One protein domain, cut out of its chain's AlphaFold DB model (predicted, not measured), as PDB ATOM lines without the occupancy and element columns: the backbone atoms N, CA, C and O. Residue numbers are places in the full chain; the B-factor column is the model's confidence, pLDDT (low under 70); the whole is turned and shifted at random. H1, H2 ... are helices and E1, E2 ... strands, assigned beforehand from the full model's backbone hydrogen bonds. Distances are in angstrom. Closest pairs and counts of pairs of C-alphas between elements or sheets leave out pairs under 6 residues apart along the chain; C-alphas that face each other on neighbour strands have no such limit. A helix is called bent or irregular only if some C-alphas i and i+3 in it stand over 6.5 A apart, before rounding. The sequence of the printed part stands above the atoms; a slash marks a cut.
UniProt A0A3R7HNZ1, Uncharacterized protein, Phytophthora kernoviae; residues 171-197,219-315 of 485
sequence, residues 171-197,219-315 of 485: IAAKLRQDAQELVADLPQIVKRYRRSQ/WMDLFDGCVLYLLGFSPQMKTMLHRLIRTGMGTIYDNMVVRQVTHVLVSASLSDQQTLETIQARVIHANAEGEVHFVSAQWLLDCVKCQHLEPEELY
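Overview. This is residues 171 to 197 and 219 to 315 of the 485 residues of an uncharacterized protein of Phytophthora kernoviae (UniProt A0A3R7HNZ1). A small, twisted sheet of four parallel strands makes the core, with H2 and H4 packed on one face and H3 over the other. The long helix H1 is bent: its arm H1a packs across the outside of H2 and H4, and its arm H1b turns away past the end of H4. The printed part has 124 residues, with four named helices and four named strands in the order H1 E1 H2 E2 E3 H3 E4 H4; the sheet order is E2 E1 E3 E4 and the class is mixed, helices and strands. The whole is compact, with a radius of gyration of the C-alphas of 14.3 A and spans of 41 by 32 by 25 A.

Arrangement. H1, residues 171 to 197, was assigned as one helix by its hydrogen bonds but is bent, with C-alphas 184 and 187 7.8 A apart; its arms H1a, residues 171 to 184, and H1b, residues 187 to 197, are about perpendicular at 78 degrees. H1a touches H2, residues 235 to 247, at a steep tilt of 46 degrees, the closest C-alphas being those of Ala 179 and Met 240, 6.4 A apart. H1a also touches H4, residues 297 to 306, the closest C-alphas being those of Ala 179 and Leu 301 at 6.5 A. E1, residues 227 to 231, is parallel to E2, residues 251 to 253, with N 228 and O 251 at 2.8 A, and to E3, residues 263 to 266, with N 231 and O 265 at 2.8 A. E3 is parallel to E4, residues 293 to 296, with N 264 and O 293 at 2.8 A. From edge to edge the strands' lines turn by 84 degrees. H2 is on the sheet at a height over the sheet of 9.8 A, over E2 and E1. H3, residues 273 to 286, is on the sheet too and is apart from H2 and H4. These are three layers, helices on both faces of a sheet: H2 and H4 on one face, H3 on the other. E1, H2, E2 and E3, H3, E4 are strand-helix-strand units, two parallel neighbour strands with a helix between, each with a right-handed crossover. In H1a, H1b, H2, H3 and H4 every O i to N i+4 pair is within hydrogen-bond range.

Along the chain. H1a begins at C-alpha 171 (190.719, 271.172, 228.364) and is 20.0 A long; H1b is 15.8 A. E1 is 13.5 A, H2 18.3 A, E2 7.0 A, E3 9.6 A, H3 20.0 A and E4 9.9 A. H4, 14.4 A, ends at C-alpha 306 (197.941, 271.740, 246.790).

Size, cuts and confidence. The C-alphas farthest apart, those of Arg 195 and Gln 274, are 44.5 A apart. Residues 198 to 218 are not printed, and C-alphas 197 and 219 are 12.8 A apart across the cut. Of the links that are printed whole, none is long. The mean pLDDT of the printed part is 77.8; residues 171 to 172, 254 to 260 and 268 to 290 are under 70.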
ATOM      1  N   ILE A 171     190.810 270.545 227.042       61.84
ATOM      2  CA  ILE A 171     190.719 271.172 228.364       61.84
ATOM      3  C   ILE A 171     189.604 270.537 229.213       61.84
ATOM      4  O   ILE A 171     189.883 270.025 230.293       61.84
ATOM      5  N   ALA A 172     188.358 270.485 228.730       65.88
ATOM      6  CA  ALA A 172     187.242 269.882 229.468       65.88
ATOM      7  C   ALA A 172     187.414 268.366 229.692       65.88
ATOM      8  O   ALA A 172     187.014 267.838 230.733       65.88
ATOM      9  N   ALA A 173     188.016 267.656 228.732       71.06
ATOM     10  CA  ALA A 173     188.347 266.239 228.870       71.06
ATOM     11  C   ALA A 173     189.433 266.009 229.934       71.06
ATOM     12  O   ALA A 173     189.270 265.135 230.787       71.06
ATOM     13  N   LYS A 174     190.489 266.834 229.931       78.44
ATOM     14  CA  LYS A 174     191.560 266.797 230.932       78.44
ATOM     15  C   LYS A 174     191.040 267.128 232.331       78.44
ATOM     16  O   LYS A 174     191.268 266.344 233.241       78.44
ATOM     17  N   LEU A 175     190.268 268.209 232.498       81.88
ATOM     18  CA  LEU A 175     189.669 268.547 233.797       81.88
ATOM     19  C   LEU A 175     188.814 267.402 234.348       81.88
ATOM     20  O   LEU A 175     188.793 267.165 235.553       81.88
ATOM     21  N   ARG A 176     188.101 266.678 233.476       82.25
ATOM     22  CA  ARG A 176     187.281 265.533 233.891       82.25
ATOM     23  C   ARG A 176     188.139 264.394 234.424       82.25
ATOM     24  O   ARG A 176     187.775 263.798 235.433       82.25
ATOM     25  N   GLN A 177     189.247 264.105 233.749       85.69
ATOM     26  CA  GLN A 177     190.194 263.093 234.195       85.69
ATOM     27  C   GLN A 177     190.834 263.490 235.531       85.69
ATOM     28  O   GLN A 177     190.782 262.703 236.474       85.69
ATOM     29  N   ASP A 178     191.337 264.721 235.647       86.44
ATOM     30  CA  ASP A 178     191.932 265.244 236.880       86.44
ATOM     31  C   ASP A 178     190.942 265.175 238.059       86.44
ATOM     32  O   ASP A 178     191.288 264.714 239.147       86.44
ATOM     33  N   ALA A 179     189.685 265.580 237.846       88.44
ATOM     34  CA  ALA A 179     188.642 265.500 238.868       88.44
ATOM     35  C   ALA A 179     188.347 264.049 239.282       88.44
ATOM     36  O   ALA A 179     188.181 263.763 240.469       88.44
ATOM     37  N   GLN A 180     188.307 263.121 238.323       89.62
ATOM     38  CA  GLN A 180     188.083 261.702 238.593       89.62
ATOM     39  C   GLN A 180     189.230 261.089 239.409       89.62
ATOM     40  O   GLN A 180     188.972 260.325 240.342       89.62
ATOM     41  N   GLU A 181     190.478 261.432 239.087       91.38
ATOM     42  CA  GLU A 181     191.664 260.981 239.823       91.38
ATOM     43  C   GLU A 181     191.661 261.507 241.268       91.38
ATOM     44  O   GLU A 181     191.854 260.731 242.205       91.38
ATOM     45  N   LEU A 182     191.334 262.786 241.474       89.94
ATOM     46  CA  LEU A 182     191.239 263.379 242.813       89.94
ATOM     47  C   LEU A 182     190.118 262.777 243.657       89.94
ATOM     48  O   LEU A 182     190.306 262.498 244.838       89.94
ATOM     49  N   VAL A 183     188.951 262.540 243.059       90.06
ATOM     50  CA  VAL A 183     187.830 261.896 243.754       90.06
ATOM     51  C   VAL A 183     188.170 260.454 244.152       90.06
ATOM     52  O   VAL A 183     187.690 259.978 245.185       90.06
ATOM     53  N   ALA A 184     188.993 259.758 243.364       90.00
ATOM     54  CA  ALA A 184     189.464 258.417 243.692       90.00
ATOM     55  C   ALA A 184     190.497 258.418 244.837       90.00
ATOM     56  O   ALA A 184     190.420 257.552 245.709       90.00
ATOM     57  N   ASP A 185     191.417 259.390 244.871       90.75
ATOM     58  CA  ASP A 185     192.456 259.505 245.915       90.75
ATOM     59  C   ASP A 185     192.011 260.314 247.152       90.75
ATOM     60  O   ASP A 185     192.757 260.452 248.122       90.75
ATOM     61  N   LEU A 186     190.769 260.810 247.161       87.56
ATOM     62  CA  LEU A 186     190.201 261.663 248.209       87.56
ATOM     63  C   LEU A 186     190.484 261.177 249.644       87.56
ATOM     64  O   LEU A 186     190.935 261.987 250.454       87.56
ATOM     65  N   PRO A 187     190.323 259.879 249.985       85.31
ATOM     66  CA  PRO A 187     190.603 259.406 251.343       85.31
ATOM     67  C   PRO A 187     192.074 259.569 251.753       85.31
ATOM     68  O   PRO A 187     192.379 259.795 252.923       85.31
ATOM     69  N   GLN A 188     193.014 259.452 250.809       86.88
ATOM     70  CA  GLN A 188     194.437 259.664 251.083       86.88
ATOM     71  C   GLN A 188     194.768 261.151 251.176       86.88
ATOM     72  O   GLN A 188     195.579 261.538 252.018       86.88
ATOM     73  N   ILE A 189     194.124 261.983 250.354       87.38
ATOM     74  CA  ILE A 189     194.274 263.442 250.383       87.38
ATOM     75  C   ILE A 189     193.854 263.983 251.756       87.38
ATOM     76  O   ILE A 189     194.658 264.661 252.396       87.38
ATOM     77  N   VAL A 190     192.680 263.587 252.269       85.81
ATOM     78  CA  VAL A 190     192.191 263.972 253.611       85.81
ATOM     79  C   VAL A 190     193.189 263.576 254.706       85.81
ATOM     80  O   VAL A 190     193.527 264.374 255.584       85.81
ATOM     81  N   LYS A 191     193.735 262.352 254.634       84.12
ATOM     82  CA  LYS A 191     194.740 261.864 255.594       84.12
ATOM     83  C   LYS A 191     196.036 262.672 255.553       84.12
ATOM     84  O   LYS A 191     196.609 262.952 256.608       84.12
ATOM     85  N   ARG A 192     196.514 263.038 254.358       86.56
ATOM     86  CA  ARG A 192     197.718 263.867 254.185       86.56
ATOM     87  C   ARG A 192     197.500 265.284 254.712       86.56
ATOM     88  O   ARG A 192     198.328 265.747 255.490       86.56
ATOM     89  N   TYR A 193     196.362 265.897 254.383       85.06
ATOM     90  CA  TYR A 193     195.991 267.236 254.844       85.06
ATOM     91  C   TYR A 193     196.027 267.333 256.376       85.06
ATOM     92  O   TYR A 193     196.713 268.180 256.946       85.06
ATOM     93  N   ARG A 194     195.389 266.382 257.074       81.88
ATOM     94  CA  ARG A 194     195.392 266.352 258.548       81.88
ATOM     95  C   ARG A 194     196.766 266.119 259.157       81.88
ATOM     96  O   ARG A 194     197.041 266.644 260.233       81.88
ATOM     97  N   ARG A 195     197.619 265.314 258.515       82.06
ATOM     98  CA  ARG A 195     198.998 265.128 258.983       82.06
ATOM     99  C   ARG A 195     199.765 266.448 258.916       82.06
ATOM    100  O   ARG A 195     200.379 266.811 259.911       82.06
ATOM    101  N   SER A 196     199.649 267.175 257.804       81.19
ATOM    102  CA  SER A 196     200.278 268.490 257.631       81.19
ATOM    103  C   SER A 196     199.798 269.492 258.687       81.19
ATOM    104  O   SER A 196     200.610 270.085 259.387       81.19
ATOM    105  N   GLN A 197     198.480 269.592 258.901       75.56
ATOM    106  CA  GLN A 197     197.888 270.484 259.909       75.56
ATOM    107  C   GLN A 197     198.299 270.140 261.353       75.56
ATOM    108  O   GLN A 197     198.388 271.020 262.213       75.56
ATOM    109  N   TRP A 219     186.721 264.378 256.344       74.81
ATOM    110  CA  TRP A 219     186.595 265.801 255.963       74.81
ATOM    111  C   TRP A 219     187.856 266.658 256.215       74.81
ATOM    112  O   TRP A 219     188.685 266.348 257.077       74.81
ATOM    113  N   MET A 220     187.987 267.743 255.444       80.81
ATOM    114  CA  MET A 220     189.010 268.802 255.485       80.81
ATOM    115  C   MET A 220     188.309 270.161 255.613       80.81
ATOM    116  O   MET A 220     187.245 270.337 255.038       80.81
ATOM    117  N   ASP A 221     188.903 271.135 256.294       81.38
ATOM    118  CA  ASP A 221     188.402 272.518 256.426       81.38
ATOM    119  C   ASP A 221     188.931 273.460 255.321       81.38
ATOM    120  O   ASP A 221     188.949 274.677 255.470       81.38
ATOM    121  N   LEU A 222     189.358 272.891 254.187       85.00
ATOM    122  CA  LEU A 222     190.028 273.599 253.089       85.00
ATOM    123  C   LEU A 222     189.192 274.738 252.478       85.00
ATOM    124  O   LEU A 222     189.738 275.769 252.104       85.00
ATOM    125  N   PHE A 223     187.884 274.535 252.354       85.94
ATOM    126  CA  PHE A 223     186.921 275.477 251.785       85.94
ATOM    127  C   PHE A 223     185.970 276.023 252.861       85.94
ATOM    128  O   PHE A 223     184.844 276.413 252.538       85.94
ATOM    129  N   ASP A 224     186.377 276.024 254.138       84.06
ATOM    130  CA  ASP A 224     185.562 276.605 255.206       84.06
ATOM    131  C   ASP A 224     185.304 278.097 254.928       84.06
ATOM    132  O   ASP A 224     186.203 278.864 254.588       84.06
ATOM    133  N   GLY A 225     184.036 278.500 255.005       76.00
ATOM    134  CA  GLY A 225     183.580 279.838 254.613       76.00
ATOM    135  C   GLY A 225     183.432 280.079 253.102       76.00
ATOM    136  O   GLY A 225     182.879 281.112 252.720       76.00
ATOM    137  N   CYS A 226     183.835 279.147 252.230       84.94
ATOM    138  CA  CYS A 226     183.584 279.266 250.795       84.94
ATOM    139  C   CYS A 226     182.142 278.856 250.456       84.94
ATOM    140  O   CYS A 226     181.694 277.738 250.719       84.94
ATOM    141  N   VAL A 227     181.433 279.757 249.783       85.94
ATOM    142  CA  VAL A 227     180.127 279.517 249.162       85.94
ATOM    143  C   VAL A 227     180.300 279.479 247.646       85.94
ATOM    144  O   VAL A 227     180.604 280.512 247.040       85.94
ATOM    145  N   LEU A 228     180.119 278.299 247.050       86.12
ATOM    146  CA  LEU A 228     180.388 278.016 245.643       86.12
ATOM    147  C   LEU A 228     179.108 277.792 244.828       86.12
ATOM    148  O   LEU A 228     178.161 277.140 245.274       86.12
ATOM    149  N   TYR A 229     179.123 278.276 243.588       83.75
ATOM    150  CA  TYR A 229     178.108 278.005 242.570       83.75
ATOM    151  C   TYR A 229     178.740 277.330 241.347       83.75
ATOM    152  O   TYR A 229     179.819 277.735 240.917       83.75
ATOM    153  N   LEU A 230     178.091 276.301 240.786       83.62
ATOM    154  CA  LEU A 230     178.598 275.537 239.638       83.62
ATOM    155  C   LEU A 230     177.815 275.841 238.353       83.62
ATOM    156  O   LEU A 230     176.702 275.343 238.166       83.62
ATOM    157  N   LEU A 231     178.444 276.545 237.411       79.38
ATOM    158  CA  LEU A 231     177.831 276.962 236.152       79.38
ATOM    159  C   LEU A 231     178.342 276.156 234.942       79.38
ATOM    160  O   LEU A 231     179.544 276.015 234.725       79.38
ATOM    161  N   GLY A 232     177.422 275.647 234.114       72.12
ATOM    162  CA  GLY A 232     177.742 275.058 232.801       72.12
ATOM    163  C   GLY A 232     178.395 273.667 232.810       72.12
ATOM    164  O   GLY A 232     178.925 273.218 231.792       72.12
ATOM    165  N   PHE A 233     178.413 272.968 233.947       77.62
ATOM    166  CA  PHE A 233     179.013 271.633 234.057       77.62
ATOM    167  C   PHE A 233     178.026 270.510 233.733       77.62
ATOM    168  O   PHE A 233     176.850 270.576 234.093       77.62
ATOM    169  N   SER A 234     178.527 269.422 233.135       73.88
ATOM    170  CA  SER A 234     177.746 268.191 232.970       73.88
ATOM    171  C   SER A 234     177.411 267.554 234.330       73.88
ATOM    172  O   SER A 234     178.195 267.711 235.271       73.88
ATOM    173  N   PRO A 235     176.316 266.776 234.455       73.56
ATOM    174  CA  PRO A 235     175.924 266.156 235.725       73.56
ATOM    175  C   PRO A 235     177.039 265.315 236.358       73.56
ATOM    176  O   PRO A 235     177.333 265.459 237.541       73.56
ATOM    177  N   GLN A 236     177.738 264.514 235.544       76.81
ATOM    178  CA  GLN A 236     178.868 263.701 235.997       76.81
ATOM    179  C   GLN A 236     179.995 264.558 236.593       76.81
ATOM    180  O   GLN A 236     180.554 264.211 237.632       76.81
ATOM    181  N   MET A 237     180.318 265.686 235.953       81.31
ATOM    182  CA  MET A 237     181.320 266.617 236.466       81.31
ATOM    183  C   MET A 237     180.830 267.303 237.745       81.31
ATOM    184  O   MET A 237     181.562 267.324 238.731       81.31
ATOM    185  N   LYS A 238     179.580 267.791 237.775       82.56
ATOM    186  CA  LYS A 238     178.976 268.398 238.973       82.56
ATOM    187  C   LYS A 238     179.044 267.458 240.175       82.56
ATOM    188  O   LYS A 238     179.444 267.890 241.248       82.56
ATOM    189  N   THR A 239     178.743 266.167 240.006       83.56
ATOM    190  CA  THR A 239     178.851 265.175 241.091       83.56
ATOM    191  C   THR A 239     180.272 265.073 241.652       83.56
ATOM    192  O   THR A 239     180.442 265.011 242.871       83.56
ATOM    193  N   MET A 240     181.295 265.080 240.792       86.62
ATOM    194  CA  MET A 240     182.695 265.024 241.229       86.62
ATOM    195  C   MET A 240     183.105 266.298 241.976       86.62
ATOM    196  O   MET A 240     183.640 266.208 243.080       86.62
ATOM    197  N   LEU A 241     182.781 267.472 241.427       89.00
ATOM    198  CA  LEU A 241     183.071 268.762 242.061       89.00
ATOM    199  C   LEU A 241     182.328 268.912 243.398       89.00
ATOM    200  O   LEU A 241     182.929 269.317 244.388       89.00
ATOM    201  N   HIS A 242     181.060 268.493 243.473       86.38
ATOM    202  CA  HIS A 242     180.291 268.478 244.720       86.38
ATOM    203  C   HIS A 242     180.962 267.654 245.808       86.38
ATOM    204  O   HIS A 242     180.975 268.059 246.969       86.38
ATOM    205  N   ARG A 243     181.503 266.488 245.448       85.75
ATOM    206  CA  ARG A 243     182.191 265.627 246.405       85.75
ATOM    207  C   ARG A 243     183.464 266.289 246.929       85.75
ATOM    208  O   ARG A 243     183.668 266.294 248.135       85.75
ATOM    209  N   LEU A 244     184.265 266.889 246.046       88.44
ATOM    210  CA  LEU A 244     185.484 267.613 246.425       88.44
ATOM    211  C   LEU A 244     185.178 268.784 247.368       88.44
ATOM    212  O   LEU A 244     185.789 268.896 248.428       88.44
ATOM    213  N   ILE A 245     184.184 269.603 247.021       88.31
ATOM    214  CA  ILE A 245     183.785 270.773 247.809       88.31
ATOM    215  C   ILE A 245     183.251 270.361 249.186       88.31
ATOM    216  O   ILE A 245     183.700 270.893 250.197       88.31
ATOM    217  N   ARG A 246     182.325 269.391 249.248       86.06
ATOM    218  CA  ARG A 246     181.728 268.947 250.521       86.06
ATOM    219  C   ARG A 246     182.753 268.313 251.450       86.06
ATOM    220  O   ARG A 246     182.709 268.555 252.650       86.06
ATOM    221  N   THR A 247     183.682 267.529 250.904       84.88
ATOM    222  CA  THR A 247     184.783 266.972 251.696       84.88
ATOM    223  C   THR A 247     185.705 268.067 252.227       84.88
ATOM    224  O   THR A 247     186.258 267.886 253.301       84.88
ATOM    225  N   GLY A 248     185.839 269.197 251.530       81.25
ATOM    226  CA  GLY A 248     186.545 270.382 252.018       81.25
ATOM    227  C   GLY A 248     185.691 271.369 252.829       81.25
ATOM    228  O   GLY A 248     186.128 272.496 253.007       81.25
ATOM    229  N   MET A 249     184.489 270.995 253.289       82.12
ATOM    230  CA  MET A 249     183.555 271.851 254.048       82.12
ATOM    231  C   MET A 249     183.026 273.104 253.322       82.12
ATOM    232  O   MET A 249     182.434 273.979 253.950       82.12
ATOM    233  N   GLY A 250     183.136 273.168 251.995       81.06
ATOM    234  CA  GLY A 250     182.534 274.255 251.222       81.06
ATOM    235  C   GLY A 250     181.015 274.109 251.078       81.06
ATOM    236  O   GLY A 250     180.468 273.003 251.000       81.06
ATOM    237  N   THR A 251     180.318 275.242 251.006       81.44
ATOM    238  CA  THR A 251     178.865 275.307 250.790       81.44
ATOM    239  C   THR A 251     178.557 275.403 249.298       81.44
ATOM    240  O   THR A 251     179.208 276.165 248.590       81.44
ATOM    241  N   ILE A 252     177.559 274.660 248.806       79.38
ATOM    242  CA  ILE A 252     177.174 274.650 247.383       79.38
ATOM    243  C   ILE A 252     175.691 274.958 247.238       79.38
ATOM    244  O   ILE A 252     174.873 274.376 247.954       79.38
ATOM    245  N   TYR A 253     175.352 275.803 246.268       70.81
ATOM    246  CA  TYR A 253     173.973 276.068 245.874       70.81
ATOM    247  C   TYR A 253     173.678 275.534 244.472       70.81
ATOM    248  O   TYR A 253     174.427 275.789 243.535       70.81
ATOM    249  N   ASP A 254     172.561 274.815 244.341       57.12
ATOM    250  CA  ASP A 254     172.091 274.261 243.064       57.12
ATOM    251  C   ASP A 254     171.161 275.225 242.301       57.12
ATOM    252  O   ASP A 254     170.980 275.065 241.100       57.12
ATOM    253  N   ASN A 255     170.607 276.242 242.977       53.75
ATOM    254  CA  ASN A 255     169.704 277.241 242.397       53.75
ATOM    255  C   ASN A 255     170.220 278.664 242.647       53.75
ATOM    256  O   ASN A 255     170.579 279.011 243.775       53.75
ATOM    257  N   MET A 256     170.191 279.505 241.608       49.31
ATOM    258  CA  MET A 256     170.693 280.884 241.634       49.31
ATOM    259  C   MET A 256     169.729 281.854 242.348       49.31
ATOM    260  O   MET A 256     169.156 282.762 241.748       49.31
ATOM    261  N   VAL A 257     169.536 281.664 243.658       50.28
ATOM    262  CA  VAL A 257     168.818 282.600 244.542       50.28
ATOM    263  C   VAL A 257     169.567 282.727 245.869       50.28
ATOM    264  O   VAL A 257     169.099 282.239 246.895       50.28
ATOM    265  N   VAL A 258     170.745 283.362 245.893       52.09
ATOM    266  CA  VAL A 258     171.403 283.647 247.180       52.09
ATOM    267  C   VAL A 258     172.234 284.926 247.162       52.09
ATOM    268  O   VAL A 258     173.090 285.130 246.305       52.09
ATOM    269  N   ARG A 259     171.979 285.768 248.167       53.03
ATOM    270  CA  ARG A 259     172.900 286.787 248.678       53.03
ATOM    271  C   ARG A 259     173.981 286.030 249.468       53.03
ATOM    272  O   ARG A 259     173.585 285.269 250.343       53.03
ATOM    273  N   GLN A 260     175.274 286.254 249.193       67.19
ATOM    274  CA  GLN A 260     176.485 285.639 249.800       67.19
ATOM    275  C   GLN A 260     177.210 284.519 249.011       67.19
ATOM    276  O   GLN A 260     177.891 283.695 249.616       67.19
ATOM    277  N   VAL A 261     177.139 284.472 247.673       76.31
ATOM    278  CA  VAL A 261     178.066 283.618 246.890       76.31
ATOM    279  C   VAL A 261     179.475 284.219 246.934       76.31
ATOM    280  O   VAL A 261     179.626 285.412 246.698       76.31
ATOM    281  N   THR A 262     180.495 283.402 247.216       81.12
ATOM    282  CA  THR A 262     181.912 283.832 247.226       81.12
ATOM    283  C   THR A 262     182.629 283.477 245.922       81.12
ATOM    284  O   THR A 262     183.420 284.267 245.419       81.12
ATOM    285  N   HIS A 263     182.311 282.310 245.348       85.50
ATOM    286  CA  HIS A 263     182.973 281.769 244.165       85.50
ATOM    287  C   HIS A 263     181.947 281.227 243.170       85.50
ATOM    288  O   HIS A 263     181.046 280.466 243.530       85.50
ATOM    289  N   VAL A 264     182.115 281.566 241.899       84.62
ATOM    290  CA  VAL A 264     181.364 280.992 240.783       84.62
ATOM    291  C   VAL A 264     182.339 280.196 239.927       84.62
ATOM    292  O   VAL A 264     183.195 280.769 239.255       84.62
ATOM    293  N   LEU A 265     182.205 278.871 239.960       85.56
ATOM    294  CA  LEU A 265     182.970 277.969 239.110       85.56
ATOM    295  C   LEU A 265     182.285 277.879 237.752       85.56
ATOM    296  O   LEU A 265     181.113 277.508 237.667       85.56
ATOM    297  N   VAL A 266     183.026 278.188 236.692       82.31
ATOM    298  CA  VAL A 266     182.511 278.181 235.321       82.31
ATOM    299  C   VAL A 266     183.160 277.062 234.520       82.31
ATOM    300  O   VAL A 266     184.374 276.843 234.553       82.31
ATOM    301  N   SER A 267     182.325 276.322 233.801       79.88
ATOM    302  CA  SER A 267     182.753 275.271 232.889       79.88
ATOM    303  C   SER A 267     183.359 275.844 231.611       79.88
ATOM    304  O   SER A 267     182.740 276.668 230.945       79.88
ATOM    305  N   ALA A 268     184.506 275.304 231.196       66.81
ATOM    306  CA  ALA A 268     185.128 275.604 229.900       66.81
ATOM    307  C   ALA A 268     184.296 275.118 228.692       66.81
ATOM    308  O   ALA A 268     184.626 275.409 227.549       66.81
ATOM    309  N   SER A 269     183.241 274.329 228.929       60.28
ATOM    310  CA  SER A 269     182.283 273.902 227.898       60.28
ATOM    311  C   SER A 269     181.113 274.869 227.718       60.28
ATOM    312  O   SER A 269     180.274 274.630 226.857       60.28
ATOM    313  N   LEU A 270     181.030 275.930 228.525       62.72
ATOM    314  CA  LEU A 270     180.033 276.975 228.341       62.72
ATOM    315  C   LEU A 270     180.433 277.802 227.108       62.72
ATOM    316  O   LEU A 270     181.370 278.583 227.169       62.72
ATOM    317  N   SER A 271     179.768 277.605 225.972       52.78
ATOM    318  CA  SER A 271     180.070 278.314 224.715       52.78
ATOM    319  C   SER A 271     179.450 279.711 224.625       52.78
ATOM    320  O   SER A 271     179.694 280.425 223.655       52.78
ATOM    321  N   ASP A 272     178.639 280.102 225.609       58.00
ATOM    322  CA  ASP A 272     177.884 281.348 225.580       58.00
ATOM    323  C   ASP A 272     178.451 282.402 226.541       58.00
ATOM    324  O   ASP A 272     178.175 282.416 227.745       58.00
ATOM    325  N   GLN A 273     179.228 283.324 225.972       54.78
ATOM    326  CA  GLN A 273     179.781 284.483 226.668       54.78
ATOM    327  C   GLN A 273     178.678 285.415 227.214       54.78
ATOM    328  O   GLN A 273     178.859 286.017 228.271       54.78
ATOM    329  N   GLN A 274     177.511 285.495 226.556       56.19
ATOM    330  CA  GLN A 274     176.409 286.358 227.001       56.19
ATOM    331  C   GLN A 274     175.723 285.816 228.260       56.19
ATOM    332  O   GLN A 274     175.342 286.595 229.143       56.19
ATOM    333  N   THR A 275     175.607 284.490 228.390       59.75
ATOM    334  CA  THR A 275     175.108 283.845 229.614       59.75
ATOM    335  C   THR A 275     176.023 284.136 230.806       59.75
ATOM    336  O   THR A 275     175.520 284.489 231.876       59.75
ATOM    337  N   LEU A 276     177.353 284.084 230.632       65.62
ATOM    338  CA  LEU A 276     178.278 284.449 231.711       65.62
ATOM    339  C   LEU A 276     178.118 285.918 232.113       65.62
ATOM    340  O   LEU A 276     177.972 286.198 233.300       65.62
ATOM    341  N   GLU A 277     178.118 286.847 231.155       66.75
ATOM    342  CA  GLU A 277     178.001 288.288 231.433       66.75
ATOM    343  C   GLU A 277     176.692 288.621 232.168       66.75
ATOM    344  O   GLU A 277     176.674 289.415 233.112       66.75
ATOM    345  N   THR A 278     175.597 287.953 231.796       65.62
ATOM    346  CA  THR A 278     174.290 288.118 232.446       65.62
ATOM    347  C   THR A 278     174.304 287.604 233.885       65.62
ATOM    348  O   THR A 278     173.823 288.285 234.795       65.62
ATOM    349  N   ILE A 279     174.873 286.419 234.124       64.25
ATOM    350  CA  ILE A 279     174.994 285.839 235.468       64.25
ATOM    351  C   ILE A 279     175.938 286.678 236.328       64.25
ATOM    352  O   ILE A 279     175.616 286.974 237.476       64.25
ATOM    353  N   GLN A 280     177.048 287.146 235.761       69.06
ATOM    354  CA  GLN A 280     177.994 288.024 236.434       69.06
ATOM    355  C   GLN A 280     177.325 289.326 236.882       69.06
ATOM    356  O   GLN A 280     177.408 289.683 238.058       69.06
ATOM    357  N   ALA A 281     176.573 289.988 235.998       66.25
ATOM    358  CA  ALA A 281     175.826 291.196 236.340       66.25
ATOM    359  C   ALA A 281     174.789 290.953 237.452       66.25
ATOM    360  O   ALA A 281     174.653 291.766 238.368       66.25
ATOM    361  N   ARG A 282     174.079 289.818 237.409       65.62
ATOM    362  CA  ARG A 282     173.069 289.453 238.416       65.62
ATOM    363  C   ARG A 282     173.677 289.140 239.776       65.62
ATOM    364  O   ARG A 282     173.150 289.594 240.788       65.62
ATOM    365  N   VAL A 283     174.765 288.377 239.802       64.62
ATOM    366  CA  VAL A 283     175.456 287.981 241.031       64.62
ATOM    367  C   VAL A 283     176.115 289.196 241.686       64.62
ATOM    368  O   VAL A 283     175.933 289.398 242.881       64.62
ATOM    369  N   ILE A 284     176.760 290.074 240.908       67.31
ATOM    370  CA  ILE A 284     177.313 291.342 241.413       67.31
ATOM    371  C   ILE A 284     176.200 292.233 241.986       67.31
ATOM    372  O   ILE A 284     176.350 292.794 243.068       67.31
ATOM    373  N   HIS A 285     175.056 292.338 241.302       63.78
ATOM    374  CA  HIS A 285     173.927 293.135 241.786       63.78
ATOM    375  C   HIS A 285     173.300 292.563 243.072       63.78
ATOM    376  O   HIS A 285     172.918 293.314 243.967       63.78
ATOM    377  N   ALA A 286     173.202 291.234 243.181       59.22
ATOM    378  CA  ALA A 286     172.664 290.558 244.359       59.22
ATOM    379  C   ALA A 286     173.628 290.572 245.561       59.22
ATOM    380  O   ALA A 286     173.170 290.481 246.702       59.22
ATOM    381  N   ASN A 287     174.936 290.704 245.315       61.78
ATOM    382  CA  ASN A 287     176.001 290.631 246.315       61.78
ATOM    383  C   ASN A 287     176.666 291.995 246.580       61.78
ATOM    384  O   ASN A 287     177.874 292.072 246.761       61.78
ATOM    385  N   ALA A 288     175.875 293.073 246.624       52.22
ATOM    386  CA  ALA A 288     176.324 294.473 246.675       52.22
ATOM    387  C   ALA A 288     177.278 294.869 247.836       52.22
ATOM    388  O   ALA A 288     177.752 296.002 247.862       52.22
ATOM    389  N   GLU A 289     177.564 293.966 248.780       54.06
ATOM    390  CA  GLU A 289     178.454 294.186 249.931       54.06
ATOM    391  C   GLU A 289     179.719 293.297 249.930       54.06
ATOM    392  O   GLU A 289     180.595 293.517 250.765       54.06
ATOM    393  N   GLY A 290     179.857 292.320 249.016       61.47
ATOM    394  CA  GLY A 290     180.975 291.363 249.003       61.47
ATOM    395  C   GLY A 290     181.521 291.061 247.604       61.47
ATOM    396  O   GLY A 290     180.767 290.978 246.636       61.47
ATOM    397  N   GLU A 291     182.839 290.881 247.505       71.88
ATOM    398  CA  GLU A 291     183.519 290.509 246.258       71.88
ATOM    399  C   GLU A 291     183.193 289.057 245.875       71.88
ATOM    400  O   GLU A 291     183.151 288.176 246.735       71.88
ATOM    401  N   VAL A 292     182.900 288.818 244.592       81.81
ATOM    402  CA  VAL A 292     182.591 287.483 244.057       81.81
ATOM    403  C   VAL A 292     183.621 287.117 243.004       81.81
ATOM    404  O   VAL A 292     183.775 287.837 242.015       81.81
ATOM    405  N   HIS A 293     184.277 285.974 243.181       83.56
ATOM    406  CA  HIS A 293     185.306 285.493 242.267       83.56
ATOM    407  C   HIS A 293     184.715 284.552 241.214       83.56
ATOM    408  O   HIS A 293     184.065 283.558 241.533       83.56
ATOM    409  N   PHE A 294     184.957 284.859 239.940       82.12
ATOM    410  CA  PHE A 294     184.596 284.000 238.813       82.12
ATOM    411  C   PHE A 294     185.842 283.244 238.373       82.12
ATOM    412  O   PHE A 294     186.786 283.852 237.875       82.12
ATOM    413  N   VAL A 295     185.842 281.929 238.570       86.94
ATOM    414  CA  VAL A 295     187.025 281.082 238.385       86.94
ATOM    415  C   VAL A 295     186.695 279.831 237.580       86.94
ATOM    416  O   VAL A 295     185.564 279.343 237.571       86.94
ATOM    417  N   SER A 296     187.686 279.282 236.881       87.56
ATOM    418  CA  SER A 296     187.533 277.973 236.236       87.56
ATOM    419  C   SER A 296     187.501 276.840 237.273       87.56
ATOM    420  O   SER A 296     188.039 276.964 238.375       87.56
ATOM    421  N   ALA A 297     186.936 275.679 236.918       88.06
ATOM    422  CA  ALA A 297     186.984 274.497 237.794       88.06
ATOM    423  C   ALA A 297     188.411 274.045 238.150       88.06
ATOM    424  O   ALA A 297     188.582 273.332 239.137       88.06
ATOM    425  N   GLN A 298     189.426 274.462 237.386       87.00
ATOM    426  CA  GLN A 298     190.820 274.138 237.663       87.00
ATOM    427  C   GLN A 298     191.272 274.684 239.024       87.00
ATOM    428  O   GLN A 298     191.991 273.981 239.726       87.00
ATOM    429  N   TRP A 299     190.776 275.859 239.434       92.88
ATOM    430  CA  TRP A 299     191.047 276.441 240.753       92.88
ATOM    431  C   TRP A 299     190.716 275.461 241.877       92.88
ATOM    432  O   TRP A 299     191.550 275.174 242.727       92.88
ATOM    433  N   LEU A 300     189.519 274.864 241.831       93.19
ATOM    434  CA  LEU A 300     189.080 273.897 242.834       93.19
ATOM    435  C   LEU A 300     189.976 272.651 242.840       93.19
ATOM    436  O   LEU A 300     190.345 272.155 243.905       93.19
ATOM    437  N   LEU A 301     190.299 272.123 241.656       91.44
ATOM    438  CA  LEU A 301     191.122 270.917 241.541       91.44
ATOM    439  C   LEU A 301     192.526 271.161 242.095       91.44
ATOM    440  O   LEU A 301     193.054 270.307 242.808       91.44
ATOM    441  N   ASP A 302     193.107 272.318 241.799       86.44
ATOM    442  CA  ASP A 302     194.449 272.665 242.244       86.44
ATOM    443  C   ASP A 302     194.464 273.032 243.737       86.44
ATOM    444  O   ASP A 302     195.369 272.578 244.429       86.44
ATOM    445  N   CYS A 303     193.403 273.636 244.289       90.25
ATOM    446  CA  CYS A 303     193.247 273.781 245.744       90.25
ATOM    447  C   CYS A 303     193.297 272.425 246.467       90.25
ATOM    448  O   CYS A 303     193.986 272.257 247.475       90.25
ATOM    449  N   VAL A 304     192.594 271.413 245.940       90.62
ATOM    450  CA  VAL A 304     192.594 270.061 246.527       90.62
ATOM    451  C   VAL A 304     193.954 269.373 246.364       90.62
ATOM    452  O   VAL A 304     194.403 268.690 247.286       90.62
ATOM    453  N   LYS A 305     194.629 269.547 245.219       87.88
ATOM    454  CA  LYS A 305     195.976 268.992 244.978       87.88
ATOM    455  C   LYS A 305     197.022 269.621 245.896       87.88
ATOM    456  O   LYS A 305     197.836 268.897 246.469       87.88
ATOM    457  N   CYS A 306     196.999 270.946 246.010       87.88
ATOM    458  CA  CYS A 306     197.941 271.740 246.790       87.88
ATOM    459  C   CYS A 306     197.609 271.759 248.281       87.88
ATOM    460  O   CYS A 306     198.469 272.133 249.073       87.88
ATOM    461  N   GLN A 307     196.404 271.324 248.667       87.06
ATOM    462  CA  GLN A 307     195.944 271.311 250.057       87.06
ATOM    463  C   GLN A 307     195.882 272.717 250.683       87.06
ATOM    464  O   GLN A 307     196.018 272.870 251.894       87.06
ATOM    465  N   HIS A 308     195.657 273.738 249.853       88.44
ATOM    466  CA  HIS A 308     195.581 275.148 250.229       88.44
ATOM    467  C   HIS A 308     194.665 275.911 249.259       88.44
ATOM    468  O   HIS A 308     194.449 275.447 248.143       88.44
ATOM    469  N   LEU A 309     194.116 277.059 249.674       87.56
ATOM    470  CA  LEU A 309     193.344 277.927 248.782       87.56
ATOM    471  C   LEU A 309     194.288 278.649 247.820       87.56
ATOM    472  O   LEU A 309     195.162 279.407 248.233       87.56
ATOM    473  N   GLU A 310     194.115 278.397 246.531       88.50
ATOM    474  CA  GLU A 310     194.914 279.028 245.490       88.50
ATOM    475  C   GLU A 310     194.383 280.440 245.170       88.50
ATOM    476  O   GLU A 310     193.179 280.667 245.266       88.50
ATOM    477  N   PRO A 311     195.231 281.395 244.748       84.88
ATOM    478  CA  PRO A 311     194.769 282.732 244.370       84.88
ATOM    479  C   PRO A 311     193.827 282.695 243.160       84.88
ATOM    480  O   PRO A 311     194.192 282.203 242.090       84.88
ATOM    481  N   GLU A 312     192.632 283.261 243.303       88.12
ATOM    482  CA  GLU A 312     191.543 283.215 242.322       88.12
ATOM    483  C   GLU A 312     191.925 283.904 241.001       88.12
ATOM    484  O   GLU A 312     191.549 283.452 239.918       88.12
ATOM    485  N   GLU A 313     192.750 284.954 241.079       81.12
ATOM    486  CA  GLU A 313     193.269 285.719 239.935       81.12
ATOM    487  C   GLU A 313     194.052 284.859 238.925       81.12
ATOM    488  O   GLU A 313     194.168 285.225 237.755       81.12
ATOM    489  N   LEU A 314     194.589 283.711 239.360       78.88
ATOM    490  CA  LEU A 314     195.376 282.805 238.518       78.88
ATOM    491  C   LEU A 314     194.519 281.842 237.687       78.88
ATOM    492  O   LEU A 314     195.058 281.130 236.839       78.88
ATOM    493  N   TYR A 315     193.202 281.816 237.905       82.69
ATOM    494  CA  TYR A 315     192.295 280.854 237.279       82.69
ATOM    495  C   TYR A 315     191.144 281.547 236.542       82.69
ATOM    496  O   TYR A 315     189.975 281.252 236.825       82.69
TER     497      TYR A 315